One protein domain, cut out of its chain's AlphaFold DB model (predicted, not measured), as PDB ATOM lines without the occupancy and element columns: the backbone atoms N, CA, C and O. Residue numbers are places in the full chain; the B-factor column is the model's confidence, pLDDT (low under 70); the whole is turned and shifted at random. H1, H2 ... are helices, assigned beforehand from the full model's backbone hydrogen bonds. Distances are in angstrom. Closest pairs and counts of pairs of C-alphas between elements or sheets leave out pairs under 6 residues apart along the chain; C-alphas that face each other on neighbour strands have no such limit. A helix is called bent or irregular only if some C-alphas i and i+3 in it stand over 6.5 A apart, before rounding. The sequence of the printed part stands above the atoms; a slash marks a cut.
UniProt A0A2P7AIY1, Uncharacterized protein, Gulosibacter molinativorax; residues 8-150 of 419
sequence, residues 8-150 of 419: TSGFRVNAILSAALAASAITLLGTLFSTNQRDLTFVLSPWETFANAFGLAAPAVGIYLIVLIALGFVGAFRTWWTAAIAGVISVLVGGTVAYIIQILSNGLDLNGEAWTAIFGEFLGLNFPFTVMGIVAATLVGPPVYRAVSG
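This is residues 8 to 150 of the 419 residues of an uncharacterized protein of Gulosibacter molinativorax (UniProt A0A2P7AIY1). Four helices or arms, H1, H2b, H3 and H5a, make an up-and-down bundle, H1 and H3 on opposite sides with H2b and H5a between them. The bundle spreads open at one end, where H2a packs on the last turns of H1 and the short helix H4 packs on the later part of H3; H5b packs on the early part of H1 at the other end. The 143 printed residues hold five named helices, H1 to H5 in chain order, and no named strand; the class is all helix. The whole is compact, with a radius of gyration of the C-alphas of 16.1 A and spans of 50 by 36 by 23 A.

H1, the longest helix, covers residues 8 to 38 and 46.1 A, from C-alpha 8 at (-5.286, 12.628, -54.423). H2, residues 46 to 72, was assigned as one helix by its hydrogen bonds but is bent, with C-alphas 56 and 59 6.8 A apart; its arms are H2a, residues 46 to 56, 15.7 A, and H2b, residues 59 to 72, 19.9 A. H3, residues 80 to 105, is 36.5 A long and ends at (-29.946, 32.141, -25.571). H4, residues 112 to 121, measures 14.5 A. H5, residues 127 to 149, likewise assigned as one helix by its hydrogen bonds, is bent, with C-alphas 139 and 142 6.8 A apart; its arms are H5a, residues 127 to 139, 18.1 A, and H5b, residues 142 to 149, 10.2 A, which ends with C-alpha 149 at (-12.253, 6.766, -51.282).

In the bundle each member runs against the one before it in the chain. H1 touches H5a, closest at the C-alphas of Ala 23 and Ala 136, 4.8 A, at a shallow tilt of 33 degrees, only just short of steep. With residues 16 to 28 alone H1 touches H2b, closest at the C-alphas of Ile 16 and Gly 72, 5.6 A. H2b and H3 form a helical hairpin, their closest C-alphas those of Tyr 64 and Gly 94, 4.6 A. H3, the hub, also touches H5a with residues 80 to 92 alone, closest at the C-alphas of Gly 87 and Ile 134, 4.4 A. H1 and H3 are apart, while H2b and H5a are near each other. With residues 32 to 36 alone H1 touches H2a, at a steep tilt of 54 degrees; the closest C-alphas, of Leu 32 and Ala 53, are 6.0 A apart. With residues 11 to 22 alone H1 touches H5b, closest at the C-alphas of Ala 15 and Tyr 145, 4.8 A. With residues 96 to 103 alone H3 touches H4, closest at the C-alphas of Thr 96 and Ile 118, 6.3 A. Every O i to N i+4 pair is within hydrogen-bond range in H2a, H2b, H3, H4, H5a and H5b, and 25 of 27 are in H1.

The two C-alphas farthest apart, of Thr 8 and Val 43, are 53.6 A apart. The printed part has no cut and no long link; the link from H4 to H5 is tight. The mean pLDDT of the printed part is 88.0, with residues 8 to 11, 38 to 42 and 150 under 70.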
ATOM      1  N   THR A   8      -5.220  13.618 -55.520       46.03
ATOM      2  CA  THR A   8      -5.286  12.628 -54.423       46.03
ATOM      3  C   THR A   8      -5.749  13.220 -53.088       46.03
ATOM      4  O   THR A   8      -6.430  12.550 -52.312       46.03
ATOM      5  N   SER A   9      -5.450  14.497 -52.826       54.03
ATOM      6  CA  SER A   9      -5.980  15.216 -51.658       54.03
ATOM      7  C   SER A   9      -7.477  15.521 -51.794       54.03
ATOM      8  O   SER A   9      -8.210  15.395 -50.812       54.03
ATOM      9  N   GLY A  10      -7.952  15.835 -53.005       58.53
ATOM     10  CA  GLY A  10      -9.367  16.083 -53.288       58.53
ATOM     11  C   GLY A  10     -10.260  14.869 -53.020       58.53
ATOM     12  O   GLY A  10     -11.294  15.006 -52.369       58.53
ATOM     13  N   PHE A  11      -9.835  13.670 -53.437       65.81
ATOM     14  CA  PHE A  11     -10.594  12.434 -53.193       65.81
ATOM     15  C   PHE A  11     -10.728  12.110 -51.701       65.81
ATOM     16  O   PHE A  11     -11.823  11.799 -51.232       65.81
ATOM     17  N   ARG A  12      -9.649  12.277 -50.925       77.62
ATOM     18  CA  ARG A  12      -9.681  12.054 -49.469       77.62
ATOM     19  C   ARG A  12     -10.572  13.055 -48.743       77.62
ATOM     20  O   ARG A  12     -11.354  12.664 -47.881       77.62
ATOM     21  N   VAL A  13     -10.501  14.335 -49.108       86.56
ATOM     22  CA  VAL A  13     -11.375  15.368 -48.529       86.56
ATOM     23  C   VAL A  13     -12.843  15.067 -48.843       86.56
ATOM     24  O   VAL A  13     -13.678  15.097 -47.939       86.56
ATOM     25  N   ASN A  14     -13.159  14.694 -50.085       88.56
ATOM     26  CA  ASN A  14     -14.523  14.351 -50.489       88.56
ATOM     27  C   ASN A  14     -15.062  13.118 -49.750       88.56
ATOM     28  O   ASN A  14     -16.228  13.120 -49.349       88.56
ATOM     29  N   ALA A  15     -14.231  12.100 -49.515       88.88
ATOM     30  CA  ALA A  15     -14.613  10.912 -48.754       88.88
ATOM     31  C   ALA A  15     -14.941  11.238 -47.289       88.88
ATOM     32  O   ALA A  15     -15.972  10.805 -46.775       88.88
ATOM     33  N   ILE A  16     -14.114  12.060 -46.632       93.00
ATOM     34  CA  ILE A  16     -14.336  12.498 -45.242       93.00
ATOM     35  C   ILE A  16     -15.631  13.302 -45.128       93.00
ATOM     36  O   ILE A  16     -16.455  13.030 -44.253       93.00
ATOM     37  N   LEU A  17     -15.827  14.272 -46.027       94.75
ATOM     38  CA  LEU A  17     -17.028  15.105 -46.038       94.75
ATOM     39  C   LEU A  17     -18.284  14.267 -46.283       94.75
ATOM     40  O   LEU A  17     -19.272  14.432 -45.572       94.75
ATOM     41  N   SER A  18     -18.236  13.334 -47.236       94.25
ATOM     42  CA  SER A  18     -19.373  12.467 -47.567       94.25
ATOM     43  C   SER A  18     -19.742  11.542 -46.408       94.25
ATOM     44  O   SER A  18     -20.918  11.433 -46.060       94.25
ATOM     45  N   ALA A  19     -18.749  10.924 -45.762       94.56
ATOM     46  CA  ALA A  19     -18.959  10.039 -44.620       94.56
ATOM     47  C   ALA A  19     -19.551  10.776 -43.412       94.56
ATOM     48  O   ALA A  19     -20.549  10.332 -42.836       94.56
ATOM     49  N   ALA A  20     -18.984  11.935 -43.064       97.00
ATOM     50  CA  ALA A  20     -19.480  12.751 -41.963       97.00
ATOM     51  C   ALA A  20     -20.894  13.286 -42.243       97.00
ATOM     52  O   ALA A  20     -21.745  13.272 -41.347       97.00
ATOM     53  N   LEU A  21     -21.176  13.700 -43.484       97.56
ATOM     54  CA  LEU A  21     -22.502  14.157 -43.902       97.56
ATOM     55  C   LEU A  21     -23.537  13.029 -43.819       97.56
ATOM     56  O   LEU A  21     -24.613  13.237 -43.263       97.56
ATOM     57  N   ALA A  22     -23.211  11.834 -44.316       96.38
ATOM     58  CA  ALA A  22     -24.108  10.680 -44.284       96.38
ATOM     59  C   ALA A  22     -24.436  10.248 -42.845       96.38
ATOM     60  O   ALA A  22     -25.610  10.077 -42.501       96.38
ATOM     61  N   ALA A  23     -23.420  10.143 -41.981       97.00
ATOM     62  CA  ALA A  23     -23.614   9.829 -40.567       97.00
ATOM     63  C   ALA A  23     -24.470  10.896 -39.860       97.00
ATOM     64  O   ALA A  23     -25.395  10.567 -39.112       97.00
ATOM     65  N   SER A  24     -24.229  12.178 -40.145       97.62
ATOM     66  CA  SER A  24     -24.993  13.292 -39.563       97.62
ATOM     67  C   SER A  24     -26.441  13.336 -40.053       97.62
ATOM     68  O   SER A  24     -27.348  13.569 -39.256       97.62
ATOM     69  N   ALA A  25     -26.690  13.050 -41.333       96.62
ATOM     70  CA  ALA A  25     -28.038  12.977 -41.890       96.62
ATOM     71  C   ALA A  25     -28.860  11.853 -41.239       96.62
ATOM     72  O   ALA A  25     -30.004  12.074 -40.844       96.62
ATOM     73  N   ILE A  26     -28.268  10.669 -41.054       96.19
ATOM     74  CA  ILE A  26     -28.932   9.543 -40.378       96.19
ATOM     75  C   ILE A  26     -29.162   9.849 -38.897       96.19
ATOM     76  O   ILE A  26     -30.229   9.540 -38.364       96.19
ATOM     77  N   THR A  27     -28.208  10.520 -38.249       96.62
ATOM     78  CA  THR A  27     -28.358  10.980 -36.863       96.62
ATOM     79  C   THR A  27     -29.535  11.942 -36.728       96.62
ATOM     80  O   THR A  27     -30.377  11.766 -35.845       96.62
ATOM     81  N   LEU A  28     -29.643  12.920 -37.632       95.25
ATOM     82  CA  LEU A  28     -30.743  13.882 -37.655       95.25
ATOM     83  C   LEU A  28     -32.088  13.190 -37.875       95.25
ATOM     84  O   LEU A  28     -33.013  13.403 -37.098       95.25
ATOM     85  N   LEU A  29     -32.190  12.331 -38.890       93.44
ATOM     86  CA  LEU A  29     -33.428  11.615 -39.208       93.44
ATOM     87  C   LEU A  29     -33.880  10.711 -38.057       93.44
ATOM     88  O   LEU A  29     -35.056  10.732 -37.697       93.44
ATOM     89  N   GLY A  30     -32.961   9.958 -37.447       90.94
ATOM     90  CA  GLY A  30     -33.284   9.097 -36.309       90.94
ATOM     91  C   GLY A  30     -33.708   9.888 -35.072       90.94
ATOM     92  O   GLY A  30     -34.675   9.522 -34.403       90.94
ATOM     93  N   THR A  31     -33.043  11.016 -34.810       90.81
ATOM     94  CA  THR A  31     -33.412  11.918 -33.711       90.81
ATOM     95  C   THR A  31     -34.795  12.522 -33.949       90.81
ATOM     96  O   THR A  31     -35.649  12.455 -33.070       90.81
ATOM     97  N   LEU A  32     -35.061  13.041 -35.152       89.56
ATOM     98  CA  LEU A  32     -36.362  13.605 -35.527       89.56
ATOM     99  C   LEU A  32     -37.483  12.573 -35.436       89.56
ATOM    100  O   LEU A  32     -38.550  12.881 -34.912       89.56
ATOM    101  N   PHE A  33     -37.247  11.351 -35.912       86.12
ATOM    102  CA  PHE A  33     -38.224  10.271 -35.837       86.12
ATOM    103  C   PHE A  33     -38.587   9.942 -34.386       86.12
ATOM    104  O   PHE A  33     -39.766   9.872 -34.046       86.12
ATOM    105  N   SER A  34     -37.583   9.800 -33.515       83.31
ATOM    106  CA  SER A  34     -37.809   9.508 -32.098       83.31
ATOM    107  C   SER A  34     -38.512  10.656 -31.370       83.31
ATOM    108  O   SER A  34     -39.436  10.417 -30.592       83.31
ATOM    109  N   THR A  35     -38.134  11.904 -31.655       77.38
ATOM    110  CA  THR A  35     -38.765  13.084 -31.052       77.38
ATOM    111  C   THR A  35     -40.208  13.256 -31.529       77.38
ATOM    112  O   THR A  35     -41.081  13.542 -30.715       77.38
ATOM    113  N   ASN A  36     -40.499  12.993 -32.805       73.88
ATOM    114  CA  ASN A  36     -41.856  13.075 -33.351       73.88
ATOM    115  C   ASN A  36     -42.797  12.006 -32.754       73.88
ATOM    116  O   ASN A  36     -43.979  12.263 -32.551       73.88
ATOM    117  N   GLN A  37     -42.283  10.824 -32.382       73.00
ATOM    118  CA  GLN A  37     -43.083   9.808 -31.678       73.00
ATOM    119  C   GLN A  37     -43.522  10.225 -30.266       73.00
ATOM    120  O   GLN A  37     -44.465   9.646 -29.731       73.00
ATOM    121  N   ARG A  38     -42.857  11.200 -29.636       66.81
ATOM    122  CA  ARG A  38     -43.219  11.653 -28.284       66.81
ATOM    123  C   ARG A  38     -44.457  12.555 -28.273       66.81
ATOM    124  O   ARG A  38     -45.135  12.610 -27.252       66.81
ATOM    125  N   ASP A  39     -44.797  13.180 -29.400       63.12
ATOM    126  CA  ASP A  39     -45.890  14.156 -29.524       63.12
ATOM    127  C   ASP A  39     -47.180  13.555 -30.128       63.12
ATOM    128  O   ASP A  39     -47.907  14.176 -30.901       63.12
ATOM    129  N   LEU A  40     -47.526  12.324 -29.734       59.00
ATOM    130  CA  LEU A  40     -48.753  11.621 -30.160       59.00
ATOM    131  C   LEU A  40     -50.051  12.178 -29.531       59.00
ATOM    132  O   LEU A  40     -51.101  11.540 -29.593       59.00
ATOM    133  N   THR A  41     -50.004  13.355 -28.904       61.72
ATOM    134  CA  THR A  41     -51.158  13.970 -28.228       61.72
ATOM    135  C   THR A  41     -52.124  14.670 -29.195       61.72
ATOM    136  O   THR A  41     -53.215  15.049 -28.777       61.72
ATOM    137  N   PHE A  42     -51.755  14.819 -30.478       62.91
ATOM    138  CA  PHE A  42     -52.522  15.510 -31.535       62.91
ATOM    139  C   PHE A  42     -52.896  16.974 -31.211       62.91
ATOM    140  O   PHE A  42     -53.810  17.529 -31.820       62.91
ATOM    141  N   VAL A  43     -52.204  17.606 -30.256       71.62
ATOM    142  CA  VAL A  43     -52.466  18.994 -29.831       71.62
ATOM    143  C   VAL A  43     -51.826  20.015 -30.779       71.62
ATOM    144  O   VAL A  43     -52.405  21.072 -31.016       71.62
ATOM    145  N   LEU A  44     -50.650  19.703 -31.330       76.25
ATOM    146  CA  LEU A  44     -49.918  20.548 -32.277       76.25
ATOM    147  C   LEU A  44     -50.118  20.064 -33.714       76.25
ATOM    148  O   LEU A  44     -50.350  18.878 -33.963       76.25
ATOM    149  N   SER A  45     -50.019  20.984 -34.678       82.69
ATOM    150  CA  SER A  45     -50.029  20.593 -36.086       82.69
ATOM    151  C   SER A  45     -48.762  19.795 -36.438       82.69
ATOM    152  O   SER A  45     -47.699  20.047 -35.865       82.69
ATOM    153  N   PRO A  46     -48.811  18.883 -37.432       80.12
ATOM    154  CA  PRO A  46     -47.634  18.111 -37.844       80.12
ATOM    155  C   PRO A  46     -46.415  18.977 -38.192       80.12
ATOM    156  O   PRO A  46     -45.276  18.576 -37.962       80.12
ATOM    157  N   TRP A  47     -46.653  20.174 -38.735       81.94
ATOM    158  CA  TRP A  47     -45.592  21.119 -39.071       81.94
ATOM    159  C   TRP A  47     -44.957  21.757 -37.832       81.94
ATOM    160  O   TRP A  47     -43.737  21.859 -37.767       81.94
ATOM    161  N   GLU A  48     -45.754  22.152 -36.838       83.44
ATOM    162  CA  GLU A  48     -45.239  22.724 -35.587       83.44
ATOM    163  C   GLU A  48     -44.455  21.688 -34.778       83.44
ATOM    164  O   GLU A  48     -43.364  21.993 -34.295       83.44
ATOM    165  N   THR A  49     -44.943  20.446 -34.701       81.31
ATOM    166  CA  THR A  49     -44.210  19.336 -34.069       81.31
ATOM    167  C   THR A  49     -42.870  19.093 -34.761       81.31
ATOM    168  O   THR A  49     -41.835  18.996 -34.099       81.31
ATOM    169  N   PHE A  50     -42.855  19.057 -36.099       84.06
ATOM    170  CA  PHE A  50     -41.617  18.910 -36.863       84.06
ATOM    171  C   PHE A  50     -40.657  20.086 -36.643       84.06
ATOM    172  O   PHE A  50     -39.477  19.864 -36.379       84.06
ATOM    173  N   ALA A  51     -41.145  21.328 -36.725       85.88
ATOM    174  CA  ALA A  51     -40.327  22.528 -36.569       85.88
ATOM    175  C   ALA A  51     -39.682  22.602 -35.176       85.88
ATOM    176  O   ALA A  51     -38.495  22.908 -35.066       85.88
ATOM    177  N   ASN A  52     -40.430  22.247 -34.127       83.38
ATOM    178  CA  ASN A  52     -39.916  22.188 -32.760       83.38
ATOM    179  C   ASN A  52     -38.860  21.084 -32.598       83.38
ATOM    180  O   ASN A  52     -37.778  21.336 -32.068       83.38
ATOM    181  N   ALA A  53     -39.131  19.877 -33.108       83.75
ATOM    182  CA  ALA A  53     -38.177  18.770 -33.068       83.75
ATOM    183  C   ALA A  53     -36.883  19.094 -33.837       83.75
ATOM    184  O   ALA A  53     -35.782  18.802 -33.367       83.75
ATOM    185  N   PHE A  54     -37.007  19.735 -35.001       89.00
ATOM    186  CA  PHE A  54     -35.876  20.168 -35.815       89.00
ATOM    187  C   PHE A  54     -35.064  21.268 -35.136       89.00
ATOM    188  O   PHE A  54     -33.838  21.178 -35.115       89.00
ATOM    189  N   GLY A  55     -35.720  22.261 -34.534       85.44
ATOM    190  CA  GLY A  55     -35.052  23.341 -33.806       85.44
ATOM    191  C   GLY A  55     -34.204  22.846 -32.632       85.44
ATOM    192  O   GLY A  55     -33.136  23.397 -32.381       85.44
ATOM    193  N   LEU A  56     -34.637  21.775 -31.959       81.44
ATOM    194  CA  LEU A  56     -33.881  21.145 -30.873       81.44
ATOM    195  C   LEU A  56     -32.719  20.280 -31.386       81.44
ATOM    196  O   LEU A  56     -31.617  20.337 -30.844       81.44
ATOM    197  N   ALA A  57     -32.940  19.487 -32.439       88.88
ATOM    198  CA  ALA A  57     -31.947  18.525 -32.922       88.88
ATOM    199  C   ALA A  57     -30.856  19.154 -33.810       88.88
ATOM    200  O   ALA A  57     -29.693  18.747 -33.751       88.88
ATOM    201  N   ALA A  58     -31.208  20.135 -34.645       92.25
ATOM    202  CA  ALA A  58     -30.310  20.666 -35.670       92.25
ATOM    203  C   ALA A  58     -29.024  21.311 -35.112       92.25
ATOM    204  O   ALA A  58     -27.962  21.030 -35.671       92.25
ATOM    205  N   PRO A  59     -29.044  22.104 -34.018       93.06
ATOM    206  CA  PRO A  59     -27.817  22.669 -33.453       93.06
ATOM    207  C   PRO A  59     -26.829  21.593 -32.981       93.06
ATOM    208  O   PRO A  59     -25.639  21.667 -33.294       93.06
ATOM    209  N   ALA A  60     -27.322  20.557 -32.293       93.88
ATOM    210  CA  ALA A  60     -26.497  19.453 -31.802       93.88
ATOM    211  C   ALA A  60     -25.891  18.639 -32.952       93.88
ATOM    212  O   ALA A  60     -24.692  18.351 -32.938       93.88
ATOM    213  N   VAL A  61     -26.687  18.332 -33.983       96.19
ATOM    214  CA  VAL A  61     -26.208  17.609 -35.171       96.19
ATOM    215  C   VAL A  61     -25.227  18.451 -35.996       96.19
ATOM    216  O   VAL A  61     -24.254  17.915 -36.520       96.19
ATOM    217  N   GLY A  62     -25.431  19.767 -36.088       96.69
ATOM    218  CA  GLY A  62     -24.512  20.666 -36.789       96.69
ATOM    219  C   GLY A  62     -23.118  20.685 -36.159       96.69
ATOM    220  O   GLY A  62     -22.115  20.603 -36.865       96.69
ATOM    221  N   ILE A  63     -23.041  20.719 -34.827       97.38
ATOM    222  CA  ILE A  63     -21.761  20.657 -34.106       97.38
ATOM    223  C   ILE A  63     -21.159  19.250 -34.197       97.38
ATOM    224  O   ILE A  63     -19.966  19.116 -34.464       97.38
ATOM    225  N   TYR A  64     -21.979  18.205 -34.058       97.69
ATOM    226  CA  TYR A  64     -21.574  16.813 -34.276       97.69
ATOM    227  C   TYR A  64     -20.922  16.608 -35.653       97.69
ATOM    228  O   TYR A  64     -19.854  16.005 -35.730       97.69
ATOM    229  N   LEU A  65     -21.497  17.174 -36.722       98.12
ATOM    230  CA  LEU A  65     -20.938  17.120 -38.076       98.12
ATOM    231  C   LEU A  65     -19.538  17.746 -38.134       98.12
ATOM    232  O   LEU A  65     -18.623  17.153 -38.701       98.12
ATOM    233  N   ILE A  66     -19.357  18.927 -37.537       97.94
ATOM    234  CA  ILE A  66     -18.064  19.630 -37.526       97.94
ATOM    235  C   ILE A  66     -17.001  18.794 -36.806       97.94
ATOM    236  O   ILE A  66     -15.882  18.651 -37.304       97.94
ATOM    237  N   VAL A  67     -17.351  18.212 -35.655       98.00
ATOM    238  CA  VAL A  67     -16.432  17.373 -34.873       98.00
ATOM    239  C   VAL A  67     -16.088  16.090 -35.630       98.00
ATOM    240  O   VAL A  67     -14.915  15.731 -35.706       98.00
ATOM    241  N   LEU A  68     -17.067  15.443 -36.268       97.06
ATOM    242  CA  LEU A  68     -16.824  14.268 -37.104       97.06
ATOM    243  C   LEU A  68     -15.908  14.565 -38.291       97.06
ATOM    244  O   LEU A  68     -15.032  13.758 -38.585       97.06
ATOM    245  N   ILE A  69     -16.082  15.707 -38.966       97.62
ATOM    246  CA  ILE A  69     -15.188  16.116 -40.058       97.62
ATOM    247  C   ILE A  69     -13.760  16.268 -39.528       97.62
ATOM    248  O   ILE A  69     -12.828  15.717 -40.115       97.62
ATOM    249  N   ALA A  70     -13.583  16.963 -38.398       96.69
ATOM    250  CA  ALA A  70     -12.273  17.166 -37.785       96.69
ATOM    251  C   ALA A  70     -11.595  15.835 -37.413       96.69
ATOM    252  O   ALA A  70     -10.422  15.636 -37.720       96.69
ATOM    253  N   LEU A  71     -12.335  14.900 -36.813       95.38
ATOM    254  CA  LEU A  71     -11.828  13.568 -36.471       95.38
ATOM    255  C   LEU A  71     -11.583  12.700 -37.714       95.38
ATOM    256  O   LEU A  71     -10.644  11.902 -37.740       95.38
ATOM    257  N   GLY A  72     -12.369  12.889 -38.775       91.25
ATOM    258  CA  GLY A  72     -12.177  12.241 -40.069       91.25
ATOM    259  C   GLY A  72     -10.808  12.542 -40.683       91.25
ATOM    260  O   GLY A  72     -10.164  11.624 -41.188       91.25
ATOM    261  N   PHE A  73     -10.301  13.775 -40.547       91.06
ATOM    262  CA  PHE A  73      -8.942  14.145 -40.981       91.06
ATOM    263  C   PHE A  73      -7.823  13.406 -40.237       91.06
ATOM    264  O   PHE A  73      -6.723  13.282 -40.772       91.06
ATOM    265  N   VAL A  74      -8.103  12.875 -39.045       89.44
ATOM    266  CA  VAL A  74      -7.163  12.060 -38.254       89.44
ATOM    267  C   VAL A  74      -7.421  10.554 -38.447       89.44
ATOM    268  O   VAL A  74      -6.870   9.723 -37.735       89.44
ATOM    269  N   GLY A  75      -8.247  10.172 -39.428       85.06
ATOM    270  CA  GLY A  75      -8.477   8.774 -39.799       85.06
ATOM    271  C   GLY A  75      -9.621   8.079 -39.056       85.06
ATOM    272  O   GLY A  75      -9.681   6.849 -39.056       85.06
ATOM    273  N   ALA A  76     -10.555   8.827 -38.458       90.56
ATOM    274  CA  ALA A  76     -11.670   8.253 -37.699       90.56
ATOM    275  C   ALA A  76     -12.597   7.317 -38.497       90.56
ATOM    276  O   ALA A  76     -13.275   6.500 -37.893       90.56
ATOM    277  N   PHE A  77     -12.646   7.405 -39.829       90.25
ATOM    278  CA  PHE A  77     -13.512   6.545 -40.650       90.25
ATOM    279  C   PHE A  77     -12.819   5.289 -41.201       90.25
ATOM    280  O   PHE A  77     -13.442   4.520 -41.928       90.25
ATOM    281  N   ARG A  78     -11.547   5.047 -40.855       82.12
ATOM    282  CA  ARG A  78     -10.788   3.901 -41.387       82.12
ATOM    283  C   ARG A  78     -11.293   2.555 -40.873       82.12
ATOM    284  O   ARG A  78     -11.322   1.580 -41.622       82.12
ATOM    285  N   THR A  79     -11.721   2.487 -39.614       82.12
ATOM    286  CA  THR A  79     -12.251   1.269 -38.989       82.12
ATOM    287  C   THR A  79     -13.555   1.568 -38.256       82.12
ATOM    288  O   THR A  79     -13.859   2.711 -37.918       82.12
ATOM    289  N   TRP A  80     -14.359   0.534 -38.003       86.31
ATOM    290  CA  TRP A  80     -15.630   0.701 -37.291       86.31
ATOM    291  C   TRP A  80     -15.424   1.159 -35.838       86.31
ATOM    292  O   TRP A  80     -16.223   1.933 -35.319       86.31
ATOM    293  N   TRP A  81     -14.336   0.735 -35.185       86.06
ATOM    294  CA  TRP A  81     -14.074   1.070 -33.784       86.06
ATOM    295  C   TRP A  81     -13.550   2.504 -33.609       86.06
ATOM    296  O   TRP A  81     -13.964   3.184 -32.669       86.06
ATOM    297  N   THR A  82     -12.710   3.014 -34.523       89.31
ATOM    298  CA  THR A  82     -12.300   4.431 -34.493       89.31
ATOM    299  C   THR A  82     -13.483   5.341 -34.801       89.31
ATOM    300  O   THR A  82     -13.638   6.381 -34.159       89.31
ATOM    301  N   ALA A  83     -14.378   4.908 -35.693       92.62
ATOM    302  CA  ALA A  83     -15.612   5.621 -35.991       92.62
ATOM    303  C   ALA A  83     -16.583   5.620 -34.801       92.62
ATOM    304  O   ALA A  83     -17.232   6.631 -34.542       92.62
ATOM    305  N   ALA A  84     -16.635   4.533 -34.023       94.38
ATOM    306  CA  ALA A  84     -17.406   4.476 -32.784       94.38
ATOM    307  C   ALA A  84     -16.884   5.474 -31.739       94.38
ATOM    308  O   ALA A  84     -17.670   6.233 -31.167       94.38
ATOM    309  N   ILE A  85     -15.562   5.539 -31.535       94.81
ATOM    310  CA  ILE A  85     -14.933   6.528 -30.642       94.81
ATOM    311  C   ILE A  85     -15.243   7.949 -31.122       94.81
ATOM    312  O   ILE A  85     -15.644   8.801 -30.327       94.81
ATOM    313  N   ALA A  86     -15.117   8.203 -32.425       96.12
ATOM    314  CA  ALA A  86     -15.427   9.504 -32.998       96.12
ATOM    315  C   ALA A  86     -16.906   9.874 -32.849       96.12
ATOM    316  O   ALA A  86     -17.213  11.027 -32.548       96.12
ATOM    317  N   GLY A  87     -17.816   8.907 -32.980       97.00
ATOM    318  CA  GLY A  87     -19.239   9.076 -32.700       97.00
ATOM    319  C   GLY A  87     -19.498   9.489 -31.253       97.00
ATOM    320  O   GLY A  87     -20.206  10.468 -31.024       97.00
ATOM    321  N   VAL A  88     -18.872   8.814 -30.281       97.44
ATOM    322  CA  VAL A  88     -18.980   9.160 -28.851       97.44
ATOM    323  C   VAL A  88     -18.489  10.583 -28.592       97.44
ATOM    324  O   VAL A  88     -19.209  11.382 -27.994       97.44
ATOM    325  N   ILE A  89     -17.295  10.934 -29.078       97.44
ATOM    326  CA  ILE A  89     -16.726  12.279 -28.902       97.44
ATOM    327  C   ILE A  89     -17.639  13.335 -29.536       97.44
ATOM    328  O   ILE A  89     -17.957  14.342 -28.904       97.44
ATOM    329  N   SER A  90     -18.101  13.092 -30.761       97.56
ATOM    330  CA  SER A  90     -18.926  14.044 -31.510       97.56
ATOM    331  C   SER A  90     -20.292  14.257 -30.864       97.56
ATOM    332  O   SER A  90     -20.786  15.380 -30.849       97.56
ATOM    333  N   VAL A  91     -20.895  13.212 -30.290       96.81
ATOM    334  CA  VAL A  91     -22.150  13.316 -29.530       96.81
ATOM    335  C   VAL A  91     -21.947  14.115 -28.248       96.81
ATOM    336  O   VAL A  91     -22.734  15.018 -27.967       96.81
ATOM    337  N   LEU A  92     -20.893  13.822 -27.478       95.69
ATOM    338  CA  LEU A  92     -20.622  14.522 -26.222       95.69
ATOM    339  C   LEU A  92     -20.371  16.012 -26.461       95.69
ATOM    340  O   LEU A  92     -20.954  16.853 -25.776       95.69
ATOM    341  N   VAL A  93     -19.555  16.350 -27.459       96.06
ATOM    342  CA  VAL A  93     -19.280  17.746 -27.819       96.06
ATOM    343  C   VAL A  93     -20.526  18.406 -28.409       96.06
ATOM    344  O   VAL A  93     -20.914  19.482 -27.958       96.06
ATOM    345  N   GLY A  94     -21.189  17.754 -29.368       95.00
ATOM    346  CA  GLY A  94     -22.371  18.289 -30.043       95.00
ATOM    347  C   GLY A  94     -23.524  18.580 -29.090       95.00
ATOM    348  O   GLY A  94     -24.048  19.693 -29.086       95.00
ATOM    349  N   GLY A  95     -23.871  17.619 -28.229       92.69
ATOM    350  CA  GLY A  95     -24.940  17.767 -27.242       92.69
ATOM    351  C   GLY A  95     -24.626  18.831 -26.190       92.69
ATOM    352  O   GLY A  95     -25.455  19.700 -25.929       92.69
ATOM    353  N   THR A  96     -23.407  18.820 -25.638       93.75
ATOM    354  CA  THR A  96     -22.993  19.780 -24.601       93.75
ATOM    355  C   THR A  96     -23.002  21.211 -25.136       93.75
ATOM    356  O   THR A  96     -23.590  22.100 -24.523       93.75
ATOM    357  N   VAL A  97     -22.377  21.449 -26.293       94.31
ATOM    358  CA  VAL A  97     -22.261  22.800 -26.856       94.31
ATOM    359  C   VAL A  97     -23.623  23.322 -27.317       94.31
ATOM    360  O   VAL A  97     -23.939  24.480 -27.051       94.31
ATOM    361  N   ALA A  98     -24.464  22.486 -27.936       91.75
ATOM    362  CA  ALA A  98     -25.817  22.893 -28.318       91.75
ATOM    363  C   ALA A  98     -26.665  23.301 -27.106       91.75
ATOM    364  O   ALA A  98     -27.333  24.335 -27.143       91.75
ATOM    365  N   TYR A  99     -26.592  22.541 -26.013       90.31
ATOM    366  CA  TYR A  99     -27.352  22.852 -24.806       90.31
ATOM    367  C   TYR A  99     -26.827  24.108 -24.096       90.31
ATOM    368  O   TYR A  99     -27.615  24.924 -23.627       90.31
ATOM    369  N   ILE A 100     -25.507  24.332 -24.082       92.19
ATOM    370  CA  ILE A 100     -24.917  25.593 -23.598       92.19
ATOM    371  C   ILE A 100     -25.456  26.785 -24.398       92.19
ATOM    372  O   ILE A 100     -25.885  27.775 -23.804       92.19
ATOM    373  N   ILE A 101     -25.477  26.688 -25.733       90.62
ATOM    374  CA  ILE A 101     -26.029  27.739 -26.602       90.62
ATOM    375  C   ILE A 101     -27.497  27.999 -26.251       90.62
ATOM    376  O   ILE A 101     -27.904  29.154 -26.133       90.62
ATOM    377  N   GLN A 102     -28.278  26.942 -26.023       87.12
ATOM    378  CA  GLN A 102     -29.681  27.059 -25.643       87.12
ATOM    379  C   GLN A 102     -29.862  27.767 -24.289       87.12
ATOM    380  O   GLN A 102     -30.654  28.704 -24.206       87.12
ATOM    381  N   ILE A 103     -29.124  27.386 -23.242       88.88
ATOM    382  CA  ILE A 103     -29.185  28.040 -21.920       88.88
ATOM    383  C   ILE A 103     -28.864  29.534 -22.040       88.88
ATOM    384  O   ILE A 103     -29.641  30.374 -21.584       88.88
ATOM    385  N   LEU A 104     -27.761  29.867 -22.715       90.62
ATOM    386  CA  LEU A 104     -27.322  31.252 -22.886       90.62
ATOM    387  C   LEU A 104     -28.318  32.072 -23.717       90.62
ATOM    388  O   LEU A 104     -28.589  33.225 -23.388       90.62
ATOM    389  N   SER A 105     -28.917  31.478 -24.755       89.44
ATOM    390  CA  SER A 105     -29.946  32.141 -25.571       89.44
ATOM    391  C   SER A 105     -31.226  32.460 -24.794       89.44
ATOM    392  O   SER A 105     -31.927  33.411 -25.131       89.44
ATOM    393  N   ASN A 106     -31.497  31.711 -23.720       88.50
ATOM    394  CA  ASN A 106     -32.621  31.942 -22.815       88.50
ATOM    395  C   ASN A 106     -32.279  32.909 -21.666       88.50
ATOM    396  O   ASN A 106     -33.115  33.137 -20.794       88.50
ATOM    397  N   GLY A 107     -31.067  33.479 -21.651       90.56
ATOM    398  CA  GLY A 107     -30.624  34.418 -20.618       90.56
ATOM    399  C   GLY A 107     -30.369  33.773 -19.254       90.56
ATOM    400  O   GLY A 107     -30.448  34.459 -18.237       90.56
ATOM    401  N   LEU A 108     -30.107  32.464 -19.224       89.94
ATOM    402  CA  LEU A 108     -29.794  31.719 -18.007       89.94
ATOM    403  C   LEU A 108     -28.277  31.624 -17.789       89.94
ATOM    404  O   LEU A 108     -27.500  31.537 -18.742       89.94
ATOM    405  N   ASP A 109     -27.866  31.581 -16.521       90.81
ATOM    406  CA  ASP A 109     -26.461  31.442 -16.132       90.81
ATOM    407  C   ASP A 109     -25.995  29.975 -16.133       90.81
ATOM    408  O   ASP A 109     -26.721  29.060 -15.736       90.81
ATOM    409  N   LEU A 110     -24.730  29.748 -16.505       90.38
ATOM    410  CA  LEU A 110     -24.070  28.438 -16.435       90.38
ATOM    411  C   LEU A 110     -23.618  28.126 -14.997       90.38
ATOM    412  O   LEU A 110     -22.439  28.230 -14.656       90.38
ATOM    413  N   ASN A 111     -24.569  27.762 -14.142       91.62
ATOM    414  CA  ASN A 111     -24.331  27.360 -12.754       91.62
ATOM    415  C   ASN A 111     -24.229  25.819 -12.597       91.62
ATOM    416  O   ASN A 111     -24.285  25.065 -13.567       91.62
ATOM    417  N   GLY A 112     -24.057  25.320 -11.367       88.69
ATOM    418  CA  GLY A 112     -23.955  23.872 -11.109       88.69
ATOM    419  C   GLY A 112     -25.217  23.073 -11.481       88.69
ATOM    420  O   GLY A 112     -25.119  21.919 -11.902       88.69
ATOM    421  N   GLU A 113     -26.397  23.690 -11.383       87.62
ATOM    422  CA  GLU A 113     -27.662  23.079 -11.808       87.62
ATOM    423  C   GLU A 113     -27.735  22.970 -13.337       87.62
ATOM    424  O   GLU A 113     -28.107  21.918 -13.854       87.62
ATOM    425  N   ALA A 114     -27.283  24.000 -14.059       87.31
ATOM    426  CA  ALA A 114     -27.169  23.991 -15.515       87.31
ATOM    427  C   ALA A 114     -26.268  22.848 -16.009       87.31
ATOM    428  O   ALA A 114     -26.647  22.121 -16.924       87.31
ATOM    429  N   TRP A 115     -25.116  22.623 -15.367       89.56
ATOM    430  CA  TRP A 115     -24.241  21.487 -15.690       89.56
ATOM    431  C   TRP A 115     -24.900  20.135 -15.426       89.56
ATOM    432  O   TRP A 115     -24.786  19.222 -16.241       89.56
ATOM    433  N   THR A 116     -25.630  20.012 -14.317       90.25
ATOM    434  CA  THR A 116     -26.368  18.783 -13.995       90.25
ATOM    435  C   THR A 116     -27.452  18.503 -15.039       90.25
ATOM    436  O   THR A 116     -27.605  17.360 -15.470       90.25
ATOM    437  N   ALA A 117     -28.153  19.540 -15.505       85.88
ATOM    438  CA  ALA A 117     -29.145  19.429 -16.570       85.88
ATOM    439  C   ALA A 117     -28.514  19.024 -17.914       85.88
ATOM    440  O   ALA A 117     -29.002  18.093 -18.550       85.88
ATOM    441  N   ILE A 118     -27.394  19.648 -18.306       88.81
ATOM    442  CA  ILE A 118     -26.657  19.313 -19.538       88.81
ATOM    443  C   ILE A 118     -26.289  17.825 -19.572       88.81
ATOM    444  O   ILE A 118     -26.531  17.145 -20.568       88.81
ATOM    445  N   PHE A 119     -25.713  17.300 -18.487       87.44
ATOM    446  CA  PHE A 119     -25.298  15.898 -18.454       87.44
ATOM    447  C   PHE A 119     -26.479  14.932 -18.310       87.44
ATOM    448  O   PHE A 119     -26.454  13.848 -18.894       87.44
ATOM    449  N   GLY A 120     -27.526  15.331 -17.583       87.19
ATOM    450  CA  GLY A 120     -28.757  14.551 -17.455       87.19
ATOM    451  C   GLY A 120     -29.462  14.333 -18.796       87.19
ATOM    452  O   GLY A 120     -30.011  13.260 -19.037       87.19
ATOM    453  N   GLU A 121     -29.379  15.303 -19.706       85.44
ATOM    454  CA  GLU A 121     -30.027  15.237 -21.015       85.44
ATOM    455  C   GLU A 121     -29.494  14.129 -21.929       85.44
ATOM    456  O   GLU A 121     -30.260  13.575 -22.721       85.44
ATOM    457  N   PHE A 122     -28.232  13.705 -21.780       86.69
ATOM    458  CA  PHE A 122     -27.701  12.564 -22.540       86.69
ATOM    459  C   PHE A 122     -28.454  11.259 -22.263       86.69
ATOM    460  O   PHE A 122     -28.501  10.392 -23.136       86.69
ATOM    461  N   LEU A 123     -29.050  11.133 -21.074       85.31
ATOM    462  CA  LEU A 123     -29.922  10.026 -20.669       85.31
ATOM    463  C   LEU A 123     -31.416  10.399 -20.737       85.31
ATOM    464  O   LEU A 123     -32.273   9.561 -20.467       85.31
ATOM    465  N   GLY A 124     -31.720  11.651 -21.086       83.00
ATOM    466  CA  GLY A 124     -33.047  12.253 -21.099       83.00
ATOM    467  C   GLY A 124     -33.599  12.449 -22.509       83.00
ATOM    468  O   GLY A 124     -33.785  11.492 -23.273       83.00
ATOM    469  N   LEU A 125     -33.925  13.694 -22.865       78.50
ATOM    470  CA  LEU A 125     -34.542  13.994 -24.153       78.50
ATOM    471  C   LEU A 125     -33.560  13.799 -25.306       78.50
ATOM    472  O   LEU A 125     -34.003  13.345 -26.361       78.50
ATOM    473  N   ASN A 126     -32.260  14.017 -25.076       85.69
ATOM    474  CA  ASN A 126     -31.200  13.841 -26.075       85.69
ATOM    475  C   ASN A 126     -30.686  12.399 -26.211       85.69
ATOM    476  O   ASN A 126     -29.840  12.137 -27.064       85.69
ATOM    477  N   PHE A 127     -31.214  11.436 -25.450       89.44
ATOM    478  CA  PHE A 127     -30.818  10.029 -25.580       89.44
ATOM    479  C   PHE A 127     -30.918   9.470 -27.020       89.44
ATOM    480  O   PHE A 127     -29.982   8.792 -27.453       89.44
ATOM    481  N   PRO A 128     -31.964   9.780 -27.819       90.56
ATOM    482  CA  PRO A 128     -32.024   9.358 -29.218       90.56
ATOM    483  C   PRO A 128     -30.880   9.920 -30.067       90.56
ATOM    484  O   PRO A 128     -30.316   9.184 -30.871       90.56
ATOM    485  N   PHE A 129     -30.490  11.182 -29.855       93.06
ATOM    486  CA  PHE A 129     -29.329  11.779 -30.520       93.06
ATOM    487  C   PHE A 129     -28.038  11.052 -30.133       93.06
ATOM    488  O   PHE A 129     -27.232  10.738 -31.005       93.06
ATOM    489  N   THR A 130     -27.878  10.704 -28.852       94.12
ATOM    490  CA  THR A 130     -26.714   9.956 -28.362       94.12
ATOM    491  C   THR A 130     -26.571   8.609 -29.063       94.12
ATOM    492  O   THR A 130     -25.520   8.297 -29.621       94.12
ATOM    493  N   VAL A 131     -27.641   7.811 -29.065       94.88
ATOM    494  CA  VAL A 131     -27.624   6.470 -29.659       94.88
ATOM    495  C   VAL A 131     -27.468   6.553 -31.174       94.88
ATOM    496  O   VAL A 131     -26.592   5.894 -31.734       94.88
ATOM    497  N   MET A 132     -28.267   7.390 -31.842       94.94
ATOM    498  CA  MET A 132     -28.214   7.523 -33.297       94.94
ATOM    499  C   MET A 132     -26.869   8.067 -33.769       94.94
ATOM    500  O   MET A 132     -26.351   7.569 -34.761       94.94
ATOM    501  N   GLY A 133     -26.272   9.017 -33.047       95.94
ATOM    502  CA  GLY A 133     -24.970   9.590 -33.382       95.94
ATOM    503  C   GLY A 133     -23.831   8.575 -33.311       95.94
ATOM    504  O   GLY A 133     -22.978   8.541 -34.199       95.94
ATOM    505  N   ILE A 134     -23.827   7.707 -32.297       97.12
ATOM    506  CA  ILE A 134     -22.817   6.646 -32.169       97.12
ATOM    507  C   ILE A 134     -23.039   5.572 -33.238       97.12
ATOM    508  O   ILE A 134     -22.103   5.199 -33.946       97.12
ATOM    509  N   VAL A 135     -24.278   5.095 -33.391       96.62
ATOM    510  CA  VAL A 135     -24.619   4.031 -34.346       96.62
ATOM    511  C   VAL A 135     -24.372   4.483 -35.786       96.62
ATOM    512  O   VAL A 135     -23.763   3.744 -36.556       96.62
ATOM    513  N   ALA A 136     -24.778   5.701 -36.149       95.88
ATOM    514  CA  ALA A 136     -24.579   6.236 -37.491       95.88
ATOM    515  C   ALA A 136     -23.091   6.445 -37.803       95.88
ATOM    516  O   ALA A 136     -22.634   6.010 -38.857       95.88
ATOM    517  N   ALA A 137     -22.307   7.024 -36.886       96.25
ATOM    518  CA  ALA A 137     -20.862   7.145 -37.088       96.25
ATOM    519  C   ALA A 137     -20.211   5.771 -37.310       96.25
ATOM    520  O   ALA A 137     -19.444   5.608 -38.253       96.25
ATOM    521  N   THR A 138     -20.580   4.775 -36.499       95.44
ATOM    522  CA  THR A 138     -20.001   3.422 -36.528       95.44
ATOM    523  C   THR A 138     -20.373   2.640 -37.789       95.44
ATOM    524  O   THR A 138     -19.510   2.020 -38.406       95.44
ATOM    525  N   LEU A 139     -21.657   2.637 -38.160       92.50
ATOM    526  CA  LEU A 139     -22.190   1.761 -39.210       92.50
ATOM    527  C   LEU A 139     -22.263   2.422 -40.588       92.50
ATOM    528  O   LEU A 139     -22.330   1.715 -41.586       92.50
ATOM    529  N   VAL A 140     -22.268   3.754 -40.659       94.50
ATOM    530  CA  VAL A 140     -22.430   4.504 -41.917       94.50
ATOM    531  C   VAL A 140     -21.122   5.170 -42.324       94.50
ATOM    532  O   VAL A 140     -20.774   5.151 -43.503       94.50
ATOM    533  N   GLY A 141     -20.375   5.720 -41.361       92.06
ATOM    534  CA  GLY A 141     -19.132   6.449 -41.618       92.06
ATOM    535  C   GLY A 141     -18.113   5.634 -42.425       92.06
ATOM    536  O   GLY A 141     -17.787   6.041 -43.540       92.06
ATOM    537  N   PRO A 142     -17.640   4.473 -41.930       88.56
ATOM    538  CA  PRO A 142     -16.640   3.670 -42.631       88.56
ATOM    539  C   PRO A 142     -17.089   3.160 -44.008       88.56
ATOM    540  O   PRO A 142     -16.313   3.306 -44.951       88.56
ATOM    541  N   PRO A 143     -18.311   2.615 -44.200       85.25
ATOM    542  CA  PRO A 143     -18.748   2.184 -45.529       85.25
ATOM    543  C   PRO A 143     -18.838   3.322 -46.549       85.25
ATOM    544  O   PRO A 143     -18.415   3.144 -47.686       85.25
ATOM    545  N   VAL A 144     -19.344   4.499 -46.157       89.38
ATOM    546  CA  VAL A 144     -19.436   5.658 -47.063       89.38
ATOM    547  C   VAL A 144     -18.054   6.229 -47.363       89.38
ATOM    548  O   VAL A 144     -17.769   6.545 -48.514       89.38
ATOM    549  N   TYR A 145     -17.185   6.327 -46.354       88.62
ATOM    550  CA  TYR A 145     -15.804   6.764 -46.542       88.62
ATOM    551  C   TYR A 145     -15.094   5.878 -47.570       88.62
ATOM    552  O   TYR A 145     -14.565   6.403 -48.541       88.62
ATOM    553  N   ARG A 146     -15.186   4.553 -47.409       79.25
ATOM    554  CA  ARG A 146     -14.604   3.543 -48.308       79.25
ATOM    555  C   ARG A 146     -15.188   3.575 -49.716       79.25
ATOM    556  O   ARG A 146     -14.444   3.563 -50.686       79.25
ATOM    557  N   ALA A 147     -16.511   3.679 -49.841       83.88
ATOM    558  CA  ALA A 147     -17.171   3.752 -51.143       83.88
ATOM    559  C   ALA A 147     -16.752   4.991 -51.953       83.88
ATOM    560  O   ALA A 147     -16.714   4.940 -53.179       83.88
ATOM    561  N   VAL A 148     -16.444   6.103 -51.278       83.19
ATOM    562  CA  VAL A 148     -16.018   7.353 -51.926       83.19
ATOM    563  C   VAL A 148     -14.496   7.428 -52.091       83.19
ATOM    564  O   VAL A 148     -14.026   8.058 -53.036       83.19
ATOM    565  N   SER A 149     -13.719   6.803 -51.200       78.94
ATOM    566  CA  SER A 149     -12.253   6.766 -51.282       78.94
ATOM    567  C   SER A 149     -11.713   5.657 -52.186       78.94
ATOM    568  O   SER A 149     -10.573   5.769 -52.627       78.94
ATOM    569  N   GLY A 150     -12.499   4.609 -52.450       66.62
ATOM    570  CA  GLY A 150     -12.048   3.393 -53.130       66.62
ATOM    571  C   GLY A 150     -11.283   2.418 -52.224       66.62
ATOM    572  O   GLY A 150     -10.749   1.437 -52.727       66.62
TER     573      GLY A 150